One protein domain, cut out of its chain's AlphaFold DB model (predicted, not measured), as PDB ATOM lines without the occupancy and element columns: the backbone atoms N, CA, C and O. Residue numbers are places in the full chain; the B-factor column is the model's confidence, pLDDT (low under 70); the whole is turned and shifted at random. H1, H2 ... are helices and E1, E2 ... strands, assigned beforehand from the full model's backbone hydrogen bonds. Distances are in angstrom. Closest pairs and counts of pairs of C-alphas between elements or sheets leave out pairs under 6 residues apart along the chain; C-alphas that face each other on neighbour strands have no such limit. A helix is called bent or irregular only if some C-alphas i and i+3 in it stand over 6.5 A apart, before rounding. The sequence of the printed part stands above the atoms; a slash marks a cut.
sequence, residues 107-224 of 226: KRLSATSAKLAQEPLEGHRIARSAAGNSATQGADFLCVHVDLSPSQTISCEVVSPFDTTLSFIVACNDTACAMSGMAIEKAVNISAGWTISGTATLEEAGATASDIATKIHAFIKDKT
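This is residues 107 to 224 of the 226 residues of an uncharacterized protein of Sulfitobacter sp. SK012 (UniProt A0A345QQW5). A twisted sheet of six strands forms the middle layer, between two long helices: H1 covers one face and H2 the other. Each strand folds back beside the one before it, in a meander from E1 to E6, and E2 bends along its way. The printed part has 118 residues, with two named helices and six named strands in the chain order H1, E1, E2, E3, E4, E5, E6, H2; this is also the strands' order across the antiparallel sheet. The class is mixed, helices and strands. The whole is compact, with a radius of gyration of the C-alphas of 13.6 A, and spans 42 by 28 by 24 A.

Residues 107 to 108 make a short antiparallel pairing with residues 188 to 189 of E6, residues 188 to 195. H1, residues 111 to 129, is on the sheet; its closest C-alphas to E5, residues 176 to 184, are Ala 117 and Gly 181, 5.1 A apart. E1, residues 135 to 137, and E2, residues 141 to 149, form a hairpin, with N 136 and O 143 within hydrogen-bond range at 2.9 A. E2 bends by 52 degrees at residue 146. The hairpin of E2 and E3, residues 152 to 159, has N 144 and O 155 at 2.8 A. In the hairpin of E3 and E4, residues 167 to 172, N 156 and O 170 are 2.8 A apart. E4 and E5 form a hairpin, with N 171 and O 178 at 2.9 A. E5 and E6 form the last hairpin, with N 179 and O 192 at 2.8 A. H2, residues 202 to 223, is on the opposite face from H1; its closest C-alphas to E2 are Leu 202 and Cys 143, 5.7 A apart. H1 and H2 are apart. In H2 every O i to N i+4 pair is within hydrogen-bond range; in H1, 13 of 15 are.

H1 begins at C-alpha 111, (127.733, 150.265, 126.177), and is 27.3 A long; it is neither bent nor irregular, but only just: C-alphas 117 and 120 are 6.1 A apart. E1 measures 6.8 A, E2 20.9 A, E3 20.2 A, E4 16.3 A, E5 23.8 A and E6 24.1 A. H2 measures 31.4 A and ends at C-alpha 223, (123.487, 136.009, 146.256).

The two farthest C-alphas, of Gly 132 and Thr 224, are 43.7 A apart. The printed part has no cut and no long link. Its mean pLDDT is 87.4; residues 112 to 117, 148 to 151 and 185 are under 70.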
ATOM      1  N   LYS A 107     121.540 142.168 134.218       90.56
ATOM      2  CA  LYS A 107     122.119 142.071 132.880       90.56
ATOM      3  C   LYS A 107     123.582 142.439 132.934       90.56
ATOM      4  O   LYS A 107     123.972 143.313 133.701       90.56
ATOM      5  N   ARG A 108     124.388 141.827 132.075       89.38
ATOM      6  CA  ARG A 108     125.767 142.261 131.872       89.38
ATOM      7  C   ARG A 108     125.782 143.727 131.443       89.38
ATOM      8  O   ARG A 108     124.976 144.162 130.608       89.38
ATOM      9  N   LEU A 109     126.696 144.496 132.018       85.69
ATOM     10  CA  LEU A 109     126.912 145.865 131.602       85.69
ATOM     11  C   LEU A 109     127.512 145.856 130.190       85.69
ATOM     12  O   LEU A 109     128.469 145.149 129.892       85.69
ATOM     13  N   SER A 110     126.906 146.637 129.308       78.19
ATOM     14  CA  SER A 110     127.359 146.881 127.943       78.19
ATOM     15  C   SER A 110     127.268 148.381 127.670       78.19
ATOM     16  O   SER A 110     126.602 149.102 128.418       78.19
ATOM     17  N   ALA A 111     127.878 148.864 126.585       70.75
ATOM     18  CA  ALA A 111     127.733 150.265 126.177       70.75
ATOM     19  C   ALA A 111     126.251 150.673 126.025       70.75
ATOM     20  O   ALA A 111     125.867 151.780 126.398       70.75
ATOM     21  N   THR A 112     125.404 149.758 125.547       69.12
ATOM     22  CA  THR A 112     123.952 149.956 125.463       69.12
ATOM     23  C   THR A 112     123.309 150.002 126.849       69.12
ATOM     24  O   THR A 112     122.508 150.891 127.118       69.12
ATOM     25  N   SER A 113     123.690 149.100 127.760       67.12
ATOM     26  CA  SER A 113     123.171 149.081 129.136       67.12
ATOM     27  C   SER A 113     123.512 150.366 129.901       67.12
ATOM     28  O   SER A 113     122.691 150.852 130.666       67.12
ATOM     29  N   ALA A 114     124.694 150.945 129.665       68.25
ATOM     30  CA  ALA A 114     125.088 152.217 130.268       68.25
ATOM     31  C   ALA A 114     124.233 153.392 129.762       68.25
ATOM     32  O   ALA A 114     123.820 154.236 130.555       68.25
ATOM     33  N   LYS A 115     123.899 153.426 128.463       68.00
ATOM     34  CA  LYS A 115     122.969 154.429 127.911       68.00
ATOM     35  C   LYS A 115     121.569 154.323 128.522       68.00
ATOM     36  O   LYS A 115     120.989 155.350 128.855       68.00
ATOM     37  N   LEU A 116     121.082 153.100 128.755       66.25
ATOM     38  CA  LEU A 116     119.779 152.857 129.394       66.25
ATOM     39  C   LEU A 116     119.678 153.417 130.825       66.25
ATOM     40  O   LEU A 116     118.569 153.652 131.290       66.25
ATOM     41  N   ALA A 117     120.800 153.635 131.517       68.25
ATOM     42  CA  ALA A 117     120.826 154.302 132.822       68.25
ATOM     43  C   ALA A 117     120.971 155.835 132.705       68.25
ATOM     44  O   ALA A 117     120.491 156.575 133.562       68.25
ATOM     45  N   GLN A 118     121.613 156.332 131.642       75.44
ATOM     46  CA  GLN A 118     121.853 157.767 131.434       75.44
ATOM     47  C   GLN A 118     120.628 158.520 130.907       75.44
ATOM     48  O   GLN A 118     120.371 159.639 131.348       75.44
ATOM     49  N   GLU A 119     119.871 157.933 129.978       81.69
ATOM     50  CA  GLU A 119     118.695 158.591 129.385       81.69
ATOM     51  C   GLU A 119     117.624 158.955 130.431       81.69
ATOM     52  O   GLU A 119     117.166 160.101 130.433       81.69
ATOM     53  N   PRO A 120     117.261 158.066 131.378       85.88
ATOM     54  CA  PRO A 120     116.306 158.403 132.432       85.88
ATOM     55  C   PRO A 120     116.807 159.508 133.361       85.88
ATOM     56  O   PRO A 120     116.017 160.351 133.783       85.88
ATOM     57  N   LEU A 121     118.114 159.540 133.653       86.44
ATOM     58  CA  LEU A 121     118.726 160.584 134.478       86.44
ATOM     59  C   LEU A 121     118.639 161.955 133.809       86.44
ATOM     60  O   LEU A 121     118.336 162.946 134.471       86.44
ATOM     61  N   GLU A 122     118.863 162.018 132.499       87.62
ATOM     62  CA  GLU A 122     118.698 163.265 131.758       87.62
ATOM     63  C   GLU A 122     117.230 163.705 131.717       87.62
ATOM     64  O   GLU A 122     116.926 164.864 132.002       87.62
ATOM     65  N   GLY A 123     116.303 162.772 131.476       88.00
ATOM     66  CA  GLY A 123     114.864 163.041 131.551       88.00
ATOM     67  C   GLY A 123     114.439 163.602 132.914       88.00
ATOM     68  O   GLY A 123     113.722 164.603 132.976       88.00
ATOM     69  N   HIS A 124     114.949 163.024 134.005       91.75
ATOM     70  CA  HIS A 124     114.723 163.516 135.365       91.75
ATOM     71  C   HIS A 124     115.249 164.947 135.553       91.75
ATOM     72  O   HIS A 124     114.545 165.811 136.075       91.75
ATOM     73  N   ARG A 125     116.473 165.241 135.094       91.19
ATOM     74  CA  ARG A 125     117.079 166.582 135.208       91.19
ATOM     75  C   ARG A 125     116.316 167.645 134.428       91.19
ATOM     76  O   ARG A 125     116.166 168.763 134.928       91.19
ATOM     77  N   ILE A 126     115.825 167.303 133.239       90.75
ATOM     78  CA  ILE A 126     114.974 168.181 132.433       90.75
ATOM     79  C   ILE A 126     113.670 168.463 133.180       90.75
ATOM     80  O   ILE A 126     113.325 169.629 133.363       90.75
ATOM     81  N   ALA A 127     112.987 167.424 133.677       90.50
ATOM     82  CA  ALA A 127     111.752 167.582 134.443       90.50
ATOM     83  C   ALA A 127     111.965 168.431 135.706       90.50
ATOM     84  O   ALA A 127     111.180 169.333 135.980       90.50
ATOM     85  N   ARG A 128     113.070 168.229 136.427       92.50
ATOM     86  CA  ARG A 128     113.431 169.046 137.595       92.50
ATOM     87  C   ARG A 128     113.645 170.520 137.258       92.50
ATOM     88  O   ARG A 128     113.375 171.384 138.084       92.50
ATOM     89  N   SER A 129     114.172 170.808 136.071       90.12
ATOM     90  CA  SER A 129     114.492 172.173 135.640       90.12
ATOM     91  C   SER A 129     113.303 172.886 134.985       90.12
ATOM     92  O   SER A 129     113.384 174.084 134.713       90.12
ATOM     93  N   ALA A 130     112.210 172.170 134.707       87.94
ATOM     94  CA  ALA A 130     111.020 172.732 134.088       87.94
ATOM     95  C   ALA A 130     110.234 173.598 135.085       87.94
ATOM     96  O   ALA A 130     109.987 173.216 136.229       87.94
ATOM     97  N   ALA A 131     109.824 174.785 134.638       80.44
ATOM     98  CA  ALA A 131     109.043 175.698 135.460       80.44
ATOM     99  C   ALA A 131     107.662 175.103 135.780       80.44
ATOM    100  O   ALA A 131     106.961 174.650 134.880       80.44
ATOM    101  N   GLY A 132     107.259 175.164 137.052       79.19
ATOM    102  CA  GLY A 132     105.945 174.704 137.510       79.19
ATOM    103  C   GLY A 132     105.901 173.263 138.024       79.19
ATOM    104  O   GLY A 132     104.912 172.905 138.656       79.19
ATOM    105  N   ASN A 133     106.964 172.474 137.847       84.50
ATOM    106  CA  ASN A 133     107.030 171.130 138.418       84.50
ATOM    107  C   ASN A 133     107.280 171.187 139.928       84.50
ATOM    108  O   ASN A 133     108.150 171.916 140.411       84.50
ATOM    109  N   SER A 134     106.528 170.384 140.680       89.56
ATOM    110  CA  SER A 134     106.812 170.151 142.090       89.56
ATOM    111  C   SER A 134     107.985 169.184 142.241       89.56
ATOM    112  O   SER A 134     108.161 168.251 141.451       89.56
ATOM    113  N   ALA A 135     108.783 169.419 143.279       94.12
ATOM    114  CA  ALA A 135     109.891 168.567 143.666       94.12
ATOM    115  C   ALA A 135     109.861 168.338 145.179       94.12
ATOM    116  O   ALA A 135     109.574 169.261 145.943       94.12
ATOM    117  N   THR A 136     110.208 167.126 145.591       96.62
ATOM    118  CA  THR A 136     110.357 166.741 146.994       96.62
ATOM    119  C   THR A 136     111.691 166.036 147.170       96.62
ATOM    120  O   THR A 136     112.053 165.176 146.369       96.62
ATOM    121  N   GLN A 137     112.421 166.402 148.220       96.75
ATOM    122  CA  GLN A 137     113.704 165.806 148.566       96.75
ATOM    123  C   GLN A 137     113.600 165.105 149.919       96.75
ATOM    124  O   GLN A 137     113.231 165.736 150.910       96.75
ATOM    125  N   GLY A 138     113.969 163.827 149.942       96.00
ATOM    126  CA  GLY A 138     114.145 163.034 151.152       96.00
ATOM    127  C   GLY A 138     115.619 162.903 151.537       96.00
ATOM    128  O   GLY A 138     116.483 163.624 151.034       96.00
ATOM    129  N   ALA A 139     115.919 161.954 152.426       94.19
ATOM    130  CA  ALA A 139     117.295 161.671 152.841       94.19
ATOM    131  C   ALA A 139     118.149 161.113 151.686       94.19
ATOM    132  O   ALA A 139     119.257 161.591 151.458       94.19
ATOM    133  N   ASP A 140     117.588 160.162 150.930       95.31
ATOM    134  CA  ASP A 140     118.308 159.384 149.908       95.31
ATOM    135  C   ASP A 140     117.662 159.481 148.519       95.31
ATOM    136  O   ASP A 140     117.968 158.693 147.620       95.31
ATOM    137  N   PHE A 141     116.732 160.420 148.332       96.75
ATOM    138  CA  PHE A 141     116.040 160.597 147.063       96.75
ATOM    139  C   PHE A 141     115.667 162.050 146.776       96.75
ATOM    140  O   PHE A 141     115.486 162.873 147.675       96.75
ATOM    141  N   LEU A 142     115.474 162.330 145.492       96.94
ATOM    142  CA  LEU A 142     114.889 163.552 144.965       96.94
ATOM    143  C   LEU A 142     113.850 163.175 143.908       96.94
ATOM    144  O   LEU A 142     114.196 162.608 142.876       96.94
ATOM    145  N   CYS A 143     112.584 163.496 144.150       96.81
ATOM    146  CA  CYS A 143     111.479 163.186 143.251       96.81
ATOM    147  C   CYS A 143     110.880 164.450 142.650       96.81
ATOM    148  O   CYS A 143     110.784 165.480 143.315       96.81
ATOM    149  N   VAL A 144     110.440 164.356 141.399       95.56
ATOM    150  CA  VAL A 144     109.753 165.428 140.674       95.56
ATOM    151  C   VAL A 144     108.518 164.883 139.975       95.56
ATOM    152  O   VAL A 144     108.510 163.726 139.538       95.56
ATOM    153  N   HIS A 145     107.484 165.714 139.844       91.75
ATOM    154  CA  HIS A 145     106.396 165.401 138.923       91.75
ATOM    155  C   HIS A 145     106.857 165.557 137.476       91.75
ATOM    156  O   HIS A 145     107.654 166.437 137.146       91.75
ATOM    157  N   VAL A 146     106.365 164.664 136.620       85.06
ATOM    158  CA  VAL A 146     106.688 164.650 135.194       85.06
ATOM    159  C   VAL A 146     105.402 164.816 134.400       85.06
ATOM    160  O   VAL A 146     104.727 163.848 134.085       85.06
ATOM    161  N   ASP A 147     105.099 166.044 133.995       73.81
ATOM    162  CA  ASP A 147     103.931 166.318 133.141       73.81
ATOM    163  C   ASP A 147     104.213 166.068 131.646       73.81
ATOM    164  O   ASP A 147     103.351 166.239 130.785       73.81
ATOM    165  N   LEU A 148     105.442 165.661 131.313       63.69
ATOM    166  CA  LEU A 148     105.908 165.474 129.936       63.69
ATOM    167  C   LEU A 148     105.503 164.121 129.329       63.69
ATOM    168  O   LEU A 148     105.681 163.924 128.127       63.69
ATOM    169  N   SER A 149     104.973 163.188 130.127       63.78
ATOM    170  CA  SER A 149     104.529 161.877 129.649       63.78
ATOM    171  C   SER A 149     103.225 161.450 130.326       63.78
ATOM    172  O   SER A 149     103.178 161.358 131.546       63.78
ATOM    173  N   PRO A 150     102.178 161.075 129.569       61.38
ATOM    174  CA  PRO A 150     100.919 160.610 130.154       61.38
ATOM    175  C   PRO A 150     101.050 159.264 130.889       61.38
ATOM    176  O   PRO A 150     100.128 158.856 131.584       61.38
ATOM    177  N   SER A 151     102.166 158.546 130.715       69.00
ATOM    178  CA  SER A 151     102.415 157.234 131.323       69.00
ATOM    179  C   SER A 151     103.401 157.261 132.491       69.00
ATOM    180  O   SER A 151     103.697 156.198 133.038       69.00
ATOM    181  N   GLN A 152     103.934 158.432 132.854       73.94
ATOM    182  CA  GLN A 152     104.862 158.614 133.971       73.94
ATOM    183  C   GLN A 152     104.481 159.886 134.708       73.94
ATOM    184  O   GLN A 152     104.577 160.963 134.145       73.94
ATOM    185  N   THR A 153     104.071 159.756 135.962       85.69
ATOM    186  CA  THR A 153     103.626 160.888 136.779       85.69
ATOM    187  C   THR A 153     104.722 161.363 137.728       85.69
ATOM    188  O   THR A 153     104.736 162.525 138.136       85.69
ATOM    189  N   ILE A 154     105.672 160.487 138.074       93.12
ATOM    190  CA  ILE A 154     106.745 160.766 139.032       93.12
ATOM    191  C   ILE A 154     108.066 160.212 138.505       93.12
ATOM    192  O   ILE A 154     108.137 159.082 138.023       93.12
ATOM    193  N   SER A 155     109.135 160.990 138.653       94.69
ATOM    194  CA  SER A 155     110.507 160.528 138.462       94.69
ATOM    195  C   SER A 155     111.323 160.823 139.714       94.69
ATOM    196  O   SER A 155     111.354 161.963 140.167       94.69
ATOM    197  N   CYS A 156     111.995 159.811 140.250       95.69
ATOM    198  CA  CYS A 156     112.827 159.897 141.441       95.69
ATOM    199  C   CYS A 156     114.273 159.530 141.115       95.69
ATOM    200  O   CYS A 156     114.536 158.436 140.622       95.69
ATOM    201  N   GLU A 157     115.203 160.425 141.426       95.38
ATOM    202  CA  GLU A 157     116.622 160.119 141.549       95.38
ATOM    203  C   GLU A 157     116.871 159.553 142.949       95.38
ATOM    204  O   GLU A 157     116.561 160.210 143.938       95.38
ATOM    205  N   VAL A 158     117.392 158.329 143.034       94.94
ATOM    206  CA  VAL A 158     117.638 157.620 144.299       94.94
ATOM    207  C   VAL A 158     119.124 157.302 144.414       94.94
ATOM    208  O   VAL A 158     119.730 156.815 143.455       94.94
ATOM    209  N   VAL A 159     119.706 157.569 145.584       92.75
ATOM    210  CA  VAL A 159     121.108 157.258 145.884       92.75
ATOM    211  C   VAL A 159     121.301 155.742 145.881       92.75
ATOM    212  O   VAL A 159     120.529 154.993 146.480       92.75
ATOM    213  N   SER A 160     122.339 155.265 145.196       89.12
ATOM    214  CA  SER A 160     122.612 153.836 145.119       89.12
ATOM    215  C   SER A 160     123.103 153.289 146.465       89.12
ATOM    216  O   SER A 160     124.089 153.788 147.012       89.12
ATOM    217  N   PRO A 161     122.501 152.196 146.970       89.69
ATOM    218  CA  PRO A 161     122.998 151.512 148.162       89.69
ATOM    219  C   PRO A 161     124.283 150.700 147.905       89.69
ATOM    220  O   PRO A 161     124.879 150.200 148.858       89.69
ATOM    221  N   PHE A 162     124.708 150.551 146.643       83.62
ATOM    222  CA  PHE A 162     125.941 149.850 146.259       83.62
ATOM    223  C   PHE A 162     127.147 150.793 146.200       83.62
ATOM    224  O   PHE A 162     128.244 150.424 146.613       83.62
ATOM    225  N   ASP A 163     126.942 152.009 145.691       83.06
ATOM    226  CA  ASP A 163     127.943 153.072 145.638       83.06
ATOM    227  C   ASP A 163     127.240 154.421 145.801       83.06
ATOM    228  O   ASP A 163     126.586 154.906 144.883       83.06
ATOM    229  N   THR A 164     127.409 155.050 146.963       81.12
ATOM    230  CA  THR A 164     126.763 156.333 147.297       81.12
ATOM    231  C   THR A 164     127.148 157.496 146.373       81.12
ATOM    232  O   THR A 164     126.530 158.554 146.434       81.12
ATOM    233  N   THR A 165     128.165 157.328 145.519       81.19
ATOM    234  CA  THR A 165     128.525 158.316 144.489       81.19
ATOM    235  C   THR A 165     127.681 158.196 143.218       81.19
ATOM    236  O   THR A 165     127.768 159.054 142.337       81.19
ATOM    237  N   LEU A 166     126.862 157.145 143.115       82.56
ATOM    238  CA  LEU A 166     125.970 156.878 141.997       82.56
ATOM    239  C   LEU A 166     124.510 157.054 142.415       82.56
ATOM    240  O   LEU A 166     124.114 156.707 143.526       82.56
ATOM    241  N   SER A 167     123.698 157.509 141.466       88.31
ATOM    242  CA  SER A 167     122.239 157.516 141.566       88.31
ATOM    243  C   SER A 167     121.645 156.730 140.405       88.31
ATOM    244  O   SER A 167     122.260 156.599 139.343       88.31
ATOM    245  N   PHE A 168     120.425 156.249 140.583       90.38
ATOM    246  CA  PHE A 168     119.620 155.675 139.509       90.38
ATOM    247  C   PHE A 168     118.231 156.308 139.513       90.38
ATOM    248  O   PHE A 168     117.819 156.928 140.495       90.38
ATOM    249  N   ILE A 169     117.510 156.162 138.401       94.06
ATOM    250  CA  ILE A 169     116.174 156.737 138.265       94.06
ATOM    251  C   ILE A 169     115.104 155.672 138.430       94.06
ATOM    252  O   ILE A 169     115.155 154.609 137.803       94.06
ATOM    253  N   VAL A 170     114.095 156.013 139.220       94.62
ATOM    254  CA  VAL A 170     112.821 155.310 139.309       94.62
ATOM    255  C   VAL A 170     111.746 156.171 138.667       94.62
ATOM    256  O   VAL A 170     111.552 157.321 139.050       94.62
ATOM    257  N   ALA A 171     111.045 155.618 137.686       92.94
ATOM    258  CA  ALA A 171     109.881 156.246 137.078       92.94
ATOM    259  C   ALA A 171     108.618 155.536 137.565       92.94
ATOM    260  O   ALA A 171     108.538 154.310 137.477       92.94
ATOM    261  N   CYS A 172     107.639 156.292 138.051       92.88
ATOM    262  CA  CYS A 172     106.370 155.765 138.531       92.88
ATOM    263  C   CYS A 172     105.190 156.366 137.769       92.88
ATOM    264  O   CYS A 172     105.226 157.508 137.305       92.88
ATOM    265  N   ASN A 173     104.132 155.574 137.672       90.31
ATOM    266  CA  ASN A 173     102.787 156.003 137.314       90.31
ATOM    267  C   ASN A 173     101.816 155.610 138.431       90.31
ATOM    268  O   ASN A 173     102.245 155.163 139.489       90.31
ATOM    269  N   ASP A 174     100.513 155.719 138.192       87.38
ATOM    270  CA  ASP A 174      99.488 155.473 139.218       87.38
ATOM    271  C   ASP A 174      99.381 154.013 139.699       87.38
ATOM    272  O   ASP A 174      98.607 153.713 140.604       87.38
ATOM    273  N   THR A 175     100.099 153.081 139.069       90.69
ATOM    274  CA  THR A 175      99.962 151.637 139.331       90.69
ATOM    275  C   THR A 175     101.282 150.907 139.522       90.69
ATOM    276  O   THR A 175     101.312 149.835 140.129       90.69
ATOM    277  N   ALA A 176     102.384 151.447 139.006       93.75
ATOM    278  CA  ALA A 176     103.672 150.782 139.053       93.75
ATOM    279  C   ALA A 176     104.832 151.771 139.025       93.75
ATOM    280  O   ALA A 176     104.733 152.878 138.496       93.75
ATOM    281  N   CYS A 177     105.962 151.296 139.530       94.94
ATOM    282  CA  CYS A 177     107.255 151.941 139.424       94.94
ATOM    283  C   CYS A 177     108.243 151.022 138.702       94.94
ATOM    284  O   CYS A 177     108.181 149.793 138.809       94.94
ATOM    285  N   ALA A 178     109.177 151.632 137.983       93.94
ATOM    286  CA  ALA A 178     110.251 150.958 137.281       93.94
ATOM    287  C   ALA A 178     111.585 151.648 137.570       93.94
ATOM    288  O   ALA A 178     111.756 152.841 137.323       93.94
ATOM    289  N   MET A 179     112.544 150.869 138.058       93.12
ATOM    290  CA  MET A 179     113.929 151.270 138.236       93.12
ATOM    291  C   MET A 179     114.701 151.057 136.936       93.12
ATOM    292  O   MET A 179     114.909 149.924 136.486       93.12
ATOM    293  N   SER A 180     115.169 152.158 136.361       81.75
ATOM    294  CA  SER A 180     116.096 152.140 135.239       81.75
ATOM    295  C   SER A 180     117.504 151.835 135.736       81.75
ATOM    296  O   SER A 180     118.085 152.610 136.480       81.75
ATOM    297  N   GLY A 181     118.000 150.654 135.373       83.38
ATOM    298  CA  GLY A 181     119.396 150.227 135.469       83.38
ATOM    299  C   GLY A 181     120.313 150.880 136.515       83.38
ATOM    300  O   GLY A 181     120.825 151.973 136.303       83.38
ATOM    301  N   MET A 182     120.644 150.142 137.569       82.94
ATOM    302  CA  MET A 182     121.707 150.469 138.513       82.94
ATOM    303  C   MET A 182     122.938 149.599 138.245       82.94
ATOM    304  O   MET A 182     122.870 148.370 138.334       82.94
ATOM    305  N   ALA A 183     124.072 150.227 137.935       79.69
ATOM    306  CA  ALA A 183     125.332 149.520 137.732       79.69
ATOM    307  C   ALA A 183     125.913 149.010 139.061       79.69
ATOM    308  O   ALA A 183     125.942 149.736 140.051       79.69
ATOM    309  N   ILE A 184     126.433 147.781 139.056       75.56
ATOM    310  CA  ILE A 184     127.147 147.168 140.183       75.56
ATOM    311  C   ILE A 184     128.509 146.704 139.691       75.56
ATOM    312  O   ILE A 184     128.614 146.048 138.648       75.56
ATOM    313  N   GLU A 185     129.554 147.085 140.432       68.62
ATOM    314  CA  GLU A 185     130.947 146.673 140.199       68.62
ATOM    315  C   GLU A 185     131.430 146.884 138.749       68.62
ATOM    316  O   GLU A 185     132.339 146.211 138.273       68.62
ATOM    317  N   LYS A 186     130.814 147.829 138.020       71.19
ATOM    318  CA  LYS A 186     131.079 148.128 136.598       71.19
ATOM    319  C   LYS A 186     130.931 146.926 135.648       71.19
ATOM    320  O   LYS A 186     131.386 147.001 134.509       71.19
ATOM    321  N   ALA A 187     130.278 145.847 136.078       79.88
ATOM    322  CA  ALA A 187     130.184 144.604 135.313       79.88
ATOM    323  C   ALA A 187     128.740 144.172 135.044       79.88
ATOM    324  O   ALA A 187     128.459 143.574 134.003       79.88
ATOM    325  N   VAL A 188     127.804 144.520 135.929       87.88
ATOM    326  CA  VAL A 188     126.378 144.224 135.746       87.88
ATOM    327  C   VAL A 188     125.512 145.451 135.986       87.88
ATOM    328  O   VAL A 188     125.939 146.435 136.583       87.88
ATOM    329  N   ASN A 189     124.286 145.383 135.492       89.62
ATOM    330  CA  ASN A 189     123.247 146.379 135.649       89.62
ATOM    331  C   ASN A 189     121.977 145.701 136.160       89.62
ATOM    332  O   ASN A 189     121.514 144.726 135.559       89.62
ATOM    333  N   ILE A 190     121.403 146.236 137.231       90.81
ATOM    334  CA  ILE A 190     120.160 145.749 137.823       90.81
ATOM    335  C   ILE A 190     119.008 146.656 137.432       90.81
ATOM    336  O   ILE A 190     119.088 147.865 137.588       90.81
ATOM    337  N   SER A 191     117.906 146.081 136.974       92.94
ATOM    338  CA  SER A 191     116.640 146.794 136.791       92.94
ATOM    339  C   SER A 191     115.525 146.044 137.496       92.94
ATOM    340  O   SER A 191     115.542 144.815 137.550       92.94
ATOM    341  N   ALA A 192     114.540 146.774 137.996       95.62
ATOM    342  CA  ALA A 192     113.435 146.198 138.743       95.62
ATOM    343  C   ALA A 192     112.136 146.943 138.454       95.62
ATOM    344  O   ALA A 192     112.156 148.098 138.028       95.62
ATOM    345  N   GLY A 193     111.013 146.292 138.728       96.00
ATOM    346  CA  GLY A 193     109.704 146.929 138.742       96.00
ATOM    347  C   GLY A 193     108.848 146.392 139.875       96.00
ATOM    348  O   GLY A 193     109.039 145.260 140.324       96.00
ATOM    349  N   TRP A 194     107.917 147.215 140.345       96.44
ATOM    350  CA  TRP A 194     106.988 146.872 141.417       96.44
ATOM    351  C   TRP A 194     105.655 147.586 141.236       96.44
ATOM    352  O   TRP A 194     105.576 148.640 140.604       96.44
ATOM    353  N   THR A 195     104.597 146.983 141.768       95.06
ATOM    354  CA  THR A 195     103.271 147.598 141.823       95.06
ATOM    355  C   THR A 195     103.175 148.557 142.997       95.06
ATOM    356  O   THR A 195     103.727 148.291 144.063       95.06
ATOM    357  N   ILE A 196     102.402 149.620 142.825       90.12
ATOM    358  CA  ILE A 196     101.984 150.508 143.909       90.12
ATOM    359  C   ILE A 196     100.458 150.548 143.970       90.12
ATOM    360  O   ILE A 196      99.772 150.297 142.979       90.12
ATOM    361  N   SER A 197      99.916 150.798 145.160       82.06
ATOM    362  CA  SER A 197      98.469 150.870 145.369       82.06
ATOM    363  C   SER A 197      98.017 152.327 145.358       82.06
ATOM    364  O   SER A 197      98.261 153.048 146.320       82.06
ATOM    365  N   GLY A 198      97.327 152.735 144.292       80.62
ATOM    366  CA  GLY A 198      96.811 154.095 144.134       80.62
ATOM    367  C   GLY A 198      97.874 155.122 143.729       80.62
ATOM    368  O   GLY A 198      99.020 154.786 143.441       80.62
ATOM    369  N   THR A 199      97.475 156.393 143.700       81.31
ATOM    370  CA  THR A 199      98.360 157.509 143.347       81.31
ATOM    371  C   THR A 199      99.287 157.828 144.517       81.31
ATOM    372  O   THR A 199      98.839 158.355 145.534       81.31
ATOM    373  N   ALA A 200     100.575 157.519 144.369       85.69
ATOM    374  CA  ALA A 200     101.591 157.874 145.352       85.69
ATOM    375  C   ALA A 200     101.892 159.379 145.312       85.69
ATOM    376  O   ALA A 200     101.956 159.988 144.244       85.69
ATOM    377  N   THR A 201     102.133 159.978 146.474       92.00
ATOM    378  CA  THR A 201     102.781 161.293 146.556       92.00
ATOM    379  C   THR A 201     104.265 161.194 146.176       92.00
ATOM    380  O   THR A 201     104.845 160.108 146.169       92.00
ATOM    381  N   LEU A 202     104.917 162.331 145.891       93.81
ATOM    382  CA  LEU A 202     106.364 162.365 145.614       93.81
ATOM    383  C   LEU A 202     107.198 161.772 146.763       93.81
ATOM    384  O   LEU A 202     108.159 161.051 146.508       93.81
ATOM    385  N   GLU A 203     106.820 162.063 148.010       95.00
ATOM    386  CA  GLU A 203     107.509 161.557 149.205       95.00
ATOM    387  C   GLU A 203     107.345 160.039 149.345       95.00
ATOM    388  O   GLU A 203     108.326 159.326 149.534       95.00
ATOM    389  N   GLU A 204     106.118 159.528 149.197       93.81
ATOM    390  CA  GLU A 204     105.844 158.088 149.277       93.81
ATOM    391  C   GLU A 204     106.564 157.323 148.166       93.81
ATOM    392  O   GLU A 204     107.207 156.311 148.436       93.81
ATOM    393  N   ALA A 205     106.518 157.829 146.928       93.94
ATOM    394  CA  ALA A 205     107.212 157.220 145.799       93.94
ATOM    395  C   ALA A 205     108.728 157.148 146.042       93.94
ATOM    396  O   ALA A 205     109.336 156.098 145.824       93.94
ATOM    397  N   GLY A 206     109.332 158.234 146.537       95.00
ATOM    398  CA  GLY A 206     110.756 158.285 146.860       95.00
ATOM    399  C   GLY A 206     111.152 157.363 148.010       95.00
ATOM    400  O   GLY A 206     112.115 156.601 147.892       95.00
ATOM    401  N   ALA A 207     110.376 157.363 149.096       95.31
ATOM    402  CA  ALA A 207     110.619 156.511 150.253       95.31
ATOM    403  C   ALA A 207     110.495 155.022 149.898       95.31
ATOM    404  O   ALA A 207     111.379 154.231 150.230       95.31
ATOM    405  N   THR A 208     109.446 154.633 149.163       95.25
ATOM    406  CA  THR A 208     109.282 153.257 148.675       95.25
ATOM    407  C   THR A 208     110.403 152.865 147.717       95.25
ATOM    408  O   THR A 208     110.930 151.760 147.818       95.25
ATOM    409  N   ALA A 209     110.813 153.753 146.806       95.19
ATOM    410  CA  ALA A 209     111.914 153.479 145.889       95.19
ATOM    411  C   ALA A 209     113.240 153.215 146.627       95.19
ATOM    412  O   ALA A 209     113.939 152.255 146.294       95.19
ATOM    413  N   SER A 210     113.560 154.014 147.650       95.12
ATOM    414  CA  SER A 210     114.754 153.819 148.488       95.12
ATOM    415  C   SER A 210     114.696 152.513 149.298       95.12
ATOM    416  O   SER A 210     115.666 151.747 149.335       95.12
ATOM    417  N   ASP A 211     113.538 152.190 149.882       95.69
ATOM    418  CA  ASP A 211     113.328 150.935 150.615       95.69
ATOM    419  C   ASP A 211     113.490 149.702 149.706       95.69
ATOM    420  O   ASP A 211     114.256 148.784 150.020       95.69
ATOM    421  N   ILE A 212     112.856 149.700 148.528       95.19
ATOM    422  CA  ILE A 212     113.015 148.630 147.534       95.19
ATOM    423  C   ILE A 212     114.475 148.493 147.096       95.19
ATOM    424  O   ILE A 212     114.986 147.374 147.014       95.19
ATOM    425  N   ALA A 213     115.178 149.599 146.855       93.94
ATOM    426  CA  ALA A 213     116.589 149.562 146.486       93.94
ATOM    427  C   ALA A 213     117.453 148.916 147.576       93.94
ATOM    428  O   ALA A 213     118.323 148.094 147.279       93.94
ATOM    429  N   THR A 214     117.166 149.220 148.843       94.44
ATOM    430  CA  THR A 214     117.836 148.616 150.000       94.44
ATOM    431  C   THR A 214     117.559 147.113 150.094       94.44
ATOM    432  O   THR A 214     118.490 146.326 150.286       94.44
ATOM    433  N   LYS A 215     116.307 146.684 149.889       95.81
ATOM    434  CA  LYS A 215     115.930 145.259 149.844       95.81
ATOM    435  C   LYS A 215     116.626 144.520 148.699       95.81
ATOM    436  O   LYS A 215     117.174 143.439 148.915       95.81
ATOM    437  N   ILE A 216     116.666 145.117 147.504       95.00
ATOM    438  CA  ILE A 216     117.408 144.583 146.355       95.00
ATOM    439  C   ILE A 216     118.887 144.450 146.714       95.00
ATOM    440  O   ILE A 216     119.464 143.391 146.495       95.00
ATOM    441  N   HIS A 217     119.507 145.471 147.310       93.19
ATOM    442  CA  HIS A 217     120.911 145.399 147.709       93.19
ATOM    443  C   HIS A 217     121.183 144.262 148.694       93.19
ATOM    444  O   HIS A 217     122.085 143.457 148.458       93.19
ATOM    445  N   ALA A 218     120.378 144.146 149.751       94.19
ATOM    446  CA  ALA A 218     120.508 143.065 150.723       94.19
ATOM    447  C   ALA A 218     120.384 141.685 150.057       94.19
ATOM    448  O   ALA A 218     121.202 140.798 150.310       94.19
ATOM    449  N   PHE A 219     119.410 141.520 149.157       94.19
ATOM    450  CA  PHE A 219     119.225 140.282 148.407       94.19
ATOM    451  C   PHE A 219     120.427 139.968 147.508       94.19
ATOM    452  O   PHE A 219     120.960 138.864 147.554       94.19
ATOM    453  N   ILE A 220     120.884 140.934 146.714       92.31
ATOM    454  CA  ILE A 220     121.990 140.755 145.767       92.31
ATOM    455  C   ILE A 220     123.293 140.436 146.497       92.31
ATOM    456  O   ILE A 220     124.026 139.541 146.076       92.31
ATOM    457  N   LYS A 221     123.547 141.092 147.630       91.38
ATOM    458  CA  LYS A 221     124.703 140.802 148.479       91.38
ATOM    459  C   LYS A 221     124.678 139.367 149.009       91.38
ATOM    460  O   LYS A 221     125.699 138.696 148.953       91.38
ATOM    461  N   ASP A 222     123.518 138.863 149.439       91.31
ATOM    462  CA  ASP A 222     123.351 137.455 149.846       91.31
ATOM    463  C   ASP A 222     123.572 136.466 148.685       91.31
ATOM    464  O   ASP A 222     123.964 135.319 148.905       91.31
ATOM    465  N   LYS A 223     123.311 136.877 147.435       91.25
ATOM    466  CA  LYS A 223     123.487 136.009 146.256       91.25
ATOM    467  C   LYS A 223     124.860 136.087 145.619       91.25
ATOM    468  O   LYS A 223     125.177 135.206 144.822       91.25
ATOM    469  N   THR A 224     125.656 137.097 145.930       87.56
ATOM    470  CA  THR A 224     126.988 137.246 145.345       87.56
ATOM    471  C   THR A 224     127.934 136.247 146.007       87.56
ATOM    472  O   THR A 224     128.028 136.189 147.232       87.56
TER     473      THR A 224